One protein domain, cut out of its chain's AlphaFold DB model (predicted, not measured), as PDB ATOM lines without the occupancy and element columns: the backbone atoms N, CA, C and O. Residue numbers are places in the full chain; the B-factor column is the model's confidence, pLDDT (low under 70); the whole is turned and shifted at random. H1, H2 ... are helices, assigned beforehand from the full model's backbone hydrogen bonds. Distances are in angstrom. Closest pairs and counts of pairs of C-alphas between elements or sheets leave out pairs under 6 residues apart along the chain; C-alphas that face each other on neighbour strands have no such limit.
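AT A GLANCE: This is residues 41 to 92 of the 284 residues of the protein "C2H2-type domain-containing protein" of Botrytis elliptica (UniProt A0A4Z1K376). With little regular structure, the printed part is a thin rod: short helices H1 and H2 towards one end, a long folded-back loop within residues 63 to 83, then H3, with residues 87 to 92 sticking out. Residues 66 to 67 pair antiparallel with 74 to 75 in that loop. The 52 printed residues include three named helices, H1, H2 and H3 in order, and no named strand; the class is all helix, with 16 residues in named elements. It is only just loose, close to extended, with a radius of gyration of the C-alphas of 14.6 A and spans of 44 by 18 by 12 A.

HOW THE PARTS SIT: H1, residues 50 to 57, and H2, residues 59 to 62, are close but not clearly touching; their closest C-alphas, Thr 55 and Ser 62, are 7.5 A apart. H3, residues 84 to 87, is apart from both. Every O i to N i+4 pair in H1 is within hydrogen-bond range; H2 and H3 are too short for one.

IN THESE COORDINATES: H1 spans 10.1 A from C-alpha 50 at (7.036, -63.207, 80.014). H3 ends at C-alpha 87, (-11.954, -55.167, 108.063).

THE WHOLE: The farthest C-alphas, Gly 44 and Ser 91, are 45.4 A apart. The printed part has no cut; H2 to H3 is a long link. pLDDT is under 70 at residues 60 to 64 and 84 to 92.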
ATOM      1  N   SER A  41      14.675 -61.122  81.510       88.50
ATOM      2  CA  SER A  41      15.887 -60.320  81.725       88.50
ATOM      3  C   SER A  41      16.161 -60.007  83.200       88.50
ATOM      4  O   SER A  41      17.299 -59.747  83.572       88.50
ATOM      5  N   ILE A  42      15.135 -60.058  84.057       84.38
ATOM      6  CA  ILE A  42      15.251 -59.697  85.477       84.38
ATOM      7  C   ILE A  42      15.768 -60.870  86.315       84.38
ATOM      8  O   ILE A  42      16.535 -60.670  87.252       84.38
ATOM      9  N   CYS A  43      15.337 -62.100  86.015       89.81
ATOM     10  CA  CYS A  43      15.719 -63.284  86.794       89.81
ATOM     11  C   CYS A  43      16.397 -64.401  85.993       89.81
ATOM     12  O   CYS A  43      16.680 -65.455  86.560       89.81
ATOM     13  N   GLY A  44      16.608 -64.213  84.689       89.00
ATOM     14  CA  GLY A  44      17.239 -65.188  83.795       89.00
ATOM     15  C   GLY A  44      16.412 -66.450  83.529       89.00
ATOM     16  O   GLY A  44      16.903 -67.384  82.900       89.00
ATOM     17  N   ARG A  45      15.166 -66.539  84.013       88.75
ATOM     18  CA  ARG A  45      14.340 -67.747  83.849       88.75
ATOM     19  C   ARG A  45      13.654 -67.778  82.493       88.75
ATOM     20  O   ARG A  45      13.050 -66.798  82.071       88.75
ATOM     21  N   VAL A  46      13.674 -68.948  81.866       89.88
ATOM     22  CA  VAL A  46      12.966 -69.233  80.616       89.88
ATOM     23  C   VAL A  46      11.499 -69.560  80.921       89.88
ATOM     24  O   VAL A  46      11.202 -70.484  81.682       89.88
ATOM     25  N   VAL A  47      10.564 -68.784  80.370       89.50
ATOM     26  CA  VAL A  47       9.128 -68.831  80.689       89.50
ATOM     27  C   VAL A  47       8.258 -68.743  79.435       89.50
ATOM     28  O   VAL A  47       8.589 -68.064  78.477       89.50
ATOM     29  N   LYS A  48       7.086 -69.393  79.439       85.06
ATOM     30  CA  LYS A  48       6.144 -69.393  78.291       85.06
ATOM     31  C   LYS A  48       5.403 -68.069  78.081       85.06
ATOM     32  O   LYS A  48       4.807 -67.841  77.038       85.06
ATOM     33  N   ASN A  49       5.331 -67.235  79.114       85.62
ATOM     34  CA  ASN A  49       4.599 -65.976  79.068       85.62
ATOM     35  C   ASN A  49       5.325 -64.953  79.935       85.62
ATOM     36  O   ASN A  49       5.086 -64.886  81.148       85.62
ATOM     37  N   LEU A  50       6.214 -64.182  79.309       86.44
ATOM     38  CA  LEU A  50       7.036 -63.207  80.014       86.44
ATOM     39  C   LEU A  50       6.186 -62.139  80.710       86.44
ATOM     40  O   LEU A  50       6.370 -61.891  81.892       86.44
ATOM     41  N   VAL A  51       5.145 -61.618  80.055       84.12
ATOM     42  CA  VAL A  51       4.239 -60.609  80.643       84.12
ATOM     43  C   VAL A  51       3.567 -61.115  81.928       84.12
ATOM     44  O   VAL A  51       3.493 -60.417  82.945       84.12
ATOM     45  N   GLN A  52       3.057 -62.348  81.922       84.94
ATOM     46  CA  GLN A  52       2.442 -62.939  83.108       84.94
ATOM     47  C   GLN A  52       3.480 -63.259  84.189       84.94
ATOM     48  O   GLN A  52       3.176 -63.135  85.381       84.94
ATOM     49  N   HIS A  53       4.680 -63.680  83.793       87.94
ATOM     50  CA  HIS A  53       5.788 -63.904  84.708       87.94
ATOM     51  C   HIS A  53       6.203 -62.595  85.391       87.94
ATOM     52  O   HIS A  53       6.133 -62.508  86.618       87.94
ATOM     53  N   ASP A  54       6.483 -61.546  84.626       86.06
ATOM     54  CA  ASP A  54       6.900 -60.239  85.130       86.06
ATOM     55  C   ASP A  54       5.841 -59.638  86.052       86.06
ATOM     56  O   ASP A  54       6.124 -59.245  87.181       86.06
ATOM     57  N   THR A  55       4.566 -59.681  85.668       83.38
ATOM     58  CA  THR A  55       3.480 -59.193  86.535       83.38
ATOM     59  C   THR A  55       3.267 -60.023  87.806       83.38
ATOM     60  O   THR A  55       2.588 -59.564  88.734       83.38
ATOM     61  N   ARG A  56       3.779 -61.257  87.885       83.06
ATOM     62  CA  ARG A  56       3.685 -62.123  89.075       83.06
ATOM     63  C   ARG A  56       4.897 -62.041  89.975       83.06
ATOM     64  O   ARG A  56       4.704 -61.944  91.187       83.06
ATOM     65  N   TYR A  57       6.078 -62.065  89.389       82.81
ATOM     66  CA  TYR A  57       7.338 -62.199  90.102       82.81
ATOM     67  C   TYR A  57       8.105 -60.879  90.160       82.81
ATOM     68  O   TYR A  57       8.736 -60.607  91.173       82.81
ATOM     69  N   HIS A  58       7.944 -60.008  89.164       84.62
ATOM     70  CA  HIS A  58       8.652 -58.729  89.045       84.62
ATOM     71  C   HIS A  58       7.729 -57.508  89.099       84.62
ATOM     72  O   HIS A  58       8.137 -56.400  88.772       84.62
ATOM     73  N   ALA A  59       6.500 -57.661  89.602       75.56
ATOM     74  CA  ALA A  59       5.545 -56.555  89.709       75.56
ATOM     75  C   ALA A  59       6.085 -55.351  90.500       75.56
ATOM     76  O   ALA A  59       5.653 -54.226  90.261       75.56
ATOM     77  N   TYR A  60       7.022 -55.582  91.425       69.06
ATOM     78  CA  TYR A  60       7.691 -54.520  92.176       69.06
ATOM     79  C   TYR A  60       8.675 -53.712  91.323       69.06
ATOM     80  O   TYR A  60       8.852 -52.529  91.597       69.06
ATOM     81  N   VAL A  61       9.272 -54.339  90.306       69.12
ATOM     82  CA  VAL A  61      10.180 -53.705  89.343       69.12
ATOM     83  C   VAL A  61       9.367 -52.935  88.305       69.12
ATOM     84  O   VAL A  61       9.666 -51.783  88.027       69.12
ATOM     85  N   SER A  62       8.287 -53.528  87.783       65.56
ATOM     86  CA  SER A  62       7.556 -52.956  86.641       65.56
ATOM     87  C   SER A  62       6.511 -51.896  87.005       65.56
ATOM     88  O   SER A  62       6.136 -51.103  86.147       65.56
ATOM     89  N   LYS A  63       5.941 -51.912  88.221       65.38
ATOM     90  CA  LYS A  63       4.806 -51.031  88.590       65.38
ATOM     91  C   LYS A  63       4.952 -50.330  89.943       65.38
ATOM     92  O   LYS A  63       3.985 -49.739  90.424       65.38
ATOM     93  N   GLY A  64       6.141 -50.387  90.545       67.81
ATOM     94  CA  GLY A  64       6.407 -49.815  91.863       67.81
ATOM     95  C   GLY A  64       5.601 -50.475  92.989       67.81
ATOM     96  O   GLY A  64       4.670 -51.261  92.787       67.81
ATOM     97  N   ARG A  65       5.971 -50.178  94.238       78.25
ATOM     98  CA  ARG A  65       5.184 -50.598  95.406       78.25
ATOM     99  C   ARG A  65       3.983 -49.664  95.567       78.25
ATOM    100  O   ARG A  65       4.113 -48.458  95.394       78.25
ATOM    101  N   ARG A  66       2.823 -50.200  95.956       76.88
ATOM    102  CA  ARG A  66       1.642 -49.397  96.321       76.88
ATOM    103  C   ARG A  66       1.453 -49.371  97.829       76.88
ATOM    104  O   ARG A  66       1.490 -50.419  98.475       76.88
ATOM    105  N   GLN A  67       1.226 -48.189  98.385       83.88
ATOM    106  CA  GLN A  67       0.991 -48.008  99.812       83.88
ATOM    107  C   GLN A  67      -0.482 -48.268 100.161       83.88
ATOM    108  O   GLN A  67      -1.392 -47.771  99.498       83.88
ATOM    109  N   CYS A  68      -0.744 -49.060 101.200       84.94
ATOM    110  CA  CYS A  68      -2.094 -49.213 101.737       84.94
ATOM    111  C   CYS A  68      -2.513 -47.939 102.472       84.94
ATOM    112  O   CYS A  68      -1.868 -47.568 103.444       84.94
ATOM    113  N   GLN A  69      -3.634 -47.328 102.094       84.75
ATOM    114  CA  GLN A  69      -4.112 -46.089 102.723       84.75
ATOM    115  C   GLN A  69      -4.474 -46.243 104.217       84.75
ATOM    116  O   GLN A  69      -4.410 -45.279 104.966       84.75
ATOM    117  N   TYR A  70      -4.810 -47.454 104.685       83.44
ATOM    118  CA  TYR A  70      -5.246 -47.686 106.074       83.44
ATOM    119  C   TYR A  70      -4.116 -48.050 107.044       83.44
ATOM    120  O   TYR A  70      -4.184 -47.749 108.239       83.44
ATOM    121  N   CYS A  71      -3.101 -48.774 106.562       88.06
ATOM    122  CA  CYS A  71      -1.976 -49.218 107.391       88.06
ATOM    123  C   CYS A  71      -0.628 -48.641 106.960       88.06
ATOM    124  O   CYS A  71       0.377 -48.952 107.591       88.06
ATOM    125  N   LEU A  72      -0.604 -47.845 105.889       80.25
ATOM    126  CA  LEU A  72       0.560 -47.152 105.328       80.25
ATOM    127  C   LEU A  72       1.753 -48.052 104.971       80.25
ATOM    128  O   LEU A  72       2.824 -47.563 104.622       80.25
ATOM    129  N   ARG A  73       1.566 -49.375 104.989       81.94
ATOM    130  CA  ARG A  73       2.552 -50.351 104.525       81.94
ATOM    131  C   ARG A  73       2.537 -50.463 103.008       81.94
ATOM    132  O   ARG A  73       1.489 -50.359 102.370       81.94
ATOM    133  N   TRP A  74       3.712 -50.727 102.457       78.06
ATOM    134  CA  TRP A  74       3.944 -50.878 101.028       78.06
ATOM    135  C   TRP A  74       3.767 -52.332 100.598       78.06
ATOM    136  O   TRP A  74       4.330 -53.241 101.205       78.06
ATOM    137  N   TYR A  75       3.006 -52.552  99.529       75.50
ATOM    138  CA  TYR A  75       2.724 -53.875  98.984       75.50
ATOM    139  C   TYR A  75       2.969 -53.906  97.482       75.50
ATOM    140  O   TYR A  75       2.646 -52.969  96.755       75.50
ATOM    141  N   ILE A  76       3.460 -55.047  97.009       71.81
ATOM    142  CA  ILE A  76       3.597 -55.331  95.575       71.81
ATOM    143  C   ILE A  76       2.207 -55.500  94.936       71.81
ATOM    144  O   ILE A  76       1.964 -55.100  93.802       71.81
ATOM    145  N   ARG A  77       1.252 -56.072  95.681       72.88
ATOM    146  CA  ARG A  77      -0.136 -56.275  95.244       72.88
ATOM    147  C   ARG A  77      -1.109 -55.852  96.334       72.88
ATOM    148  O   ARG A  77      -1.517 -56.670  97.154       72.88
ATOM    149  N   ILE A  78      -1.527 -54.586  96.305       76.88
ATOM    150  CA  ILE A  78      -2.513 -54.054  97.262       76.88
ATOM    151  C   ILE A  78      -3.840 -54.837  97.239       76.88
ATOM    152  O   ILE A  78      -4.464 -55.000  98.275       76.88
ATOM    153  N   CYS A  79      -4.228 -55.420  96.096       71.06
ATOM    154  CA  CYS A  79      -5.445 -56.232  95.968       71.06
ATOM    155  C   CYS A  79      -5.399 -57.568  96.733       71.06
ATOM    156  O   CYS A  79      -6.444 -58.159  96.981       71.06
ATOM    157  N   ARG A  80      -4.209 -58.059  97.109       70.50
ATOM    158  CA  ARG A  80      -4.051 -59.253  97.958       70.50
ATOM    159  C   ARG A  80      -3.829 -58.908  99.430       70.50
ATOM    160  O   ARG A  80      -3.787 -59.807 100.266       70.50
ATOM    161  N   HIS A  81      -3.680 -57.627  99.755       82.62
ATOM    162  CA  HIS A  81      -3.507 -57.191 101.128       82.62
ATOM    163  C   HIS A  81      -4.860 -57.182 101.849       82.62
ATOM    164  O   HIS A  81      -5.693 -56.308 101.626       82.62
ATOM    165  N   LYS A  82      -5.070 -58.143 102.755       79.44
ATOM    166  CA  LYS A  82      -6.171 -58.089 103.722       79.44
ATOM    167  C   LYS A  82      -5.771 -57.161 104.866       79.44
ATOM    168  O   LYS A  82      -5.055 -57.566 105.781       79.44
ATOM    169  N   CYS A  83      -6.196 -55.903 104.801       79.50
ATOM    170  CA  CYS A  83      -5.911 -54.948 105.863       79.50
ATOM    171  C   CYS A  83      -6.829 -55.194 107.065       79.50
ATOM    172  O   CYS A  83      -8.027 -54.923 106.999       79.50
ATOM    173  N   SER A  84      -6.273 -55.620 108.202       68.75
ATOM    174  CA  SER A  84      -7.045 -55.779 109.447       68.75
ATOM    175  C   SER A  84      -7.672 -54.464 109.942       68.75
ATOM    176  O   SER A  84      -8.650 -54.487 110.683       68.75
ATOM    177  N   ARG A  85      -7.135 -53.303 109.531       63.94
ATOM    178  CA  ARG A  85      -7.731 -51.979 109.808       63.94
ATOM    179  C   ARG A  85      -8.910 -51.657 108.882       63.94
ATOM    180  O   ARG A  85      -9.826 -50.963 109.307       63.94
ATOM    181  N   GLN A  86      -8.919 -52.199 107.663       64.19
ATOM    182  CA  GLN A  86     -10.045 -52.090 106.730       64.19
ATOM    183  C   GLN A  86     -11.200 -53.000 107.161       64.19
ATOM    184  O   GLN A  86     -12.343 -52.561 107.176       64.19
ATOM    185  N   SER A  87     -10.914 -54.228 107.613       59.47
ATOM    186  CA  SER A  87     -11.954 -55.167 108.063       59.47
ATOM    187  C   SER A  87     -12.688 -54.718 109.331       59.47
ATOM    188  O   SER A  87     -13.820 -55.125 109.543       59.47
ATOM    189  N   ARG A  88     -12.077 -53.862 110.164       57.53
ATOM    190  CA  ARG A  88     -12.716 -53.302 111.372       57.53
ATOM    191  C   ARG A  88     -13.588 -52.067 111.114       57.53
ATOM    192  O   ARG A  88     -14.351 -51.692 111.993       57.53
ATOM    193  N   ARG A  89     -13.480 -51.429 109.940       54.88
ATOM    194  CA  ARG A  89     -14.302 -50.263 109.544       54.88
ATOM    195  C   ARG A  89     -15.200 -50.526 108.331       54.88
ATOM    196  O   ARG A  89     -15.963 -49.651 107.944       54.88
ATOM    197  N   SER A  90     -15.112 -51.704 107.714       51.34
ATOM    198  CA  SER A  90     -15.861 -52.043 106.505       51.34
ATOM    199  C   SER A  90     -17.285 -52.506 106.823       51.34
ATOM    200  O   SER A  90     -17.582 -53.694 106.760       51.34
ATOM    201  N   SER A  91     -18.181 -51.550 107.047       55.16
ATOM    202  CA  SER A  91     -19.581 -51.633 106.599       55.16
ATOM    203  C   SER A  91     -19.716 -51.236 105.113       55.16
ATOM    204  O   SER A  91     -20.747 -50.735 104.677       55.16
ATOM    205  N   TYR A  92     -18.650 -51.387 104.322       53.25
ATOM    206  CA  TYR A  92     -18.518 -50.723 103.032       53.25
ATOM    207  C   TYR A  92     -19.360 -51.380 101.929       53.25
ATOM    208  O   TYR A  92     -19.084 -52.500 101.497       53.25
TER     209      TYR A  92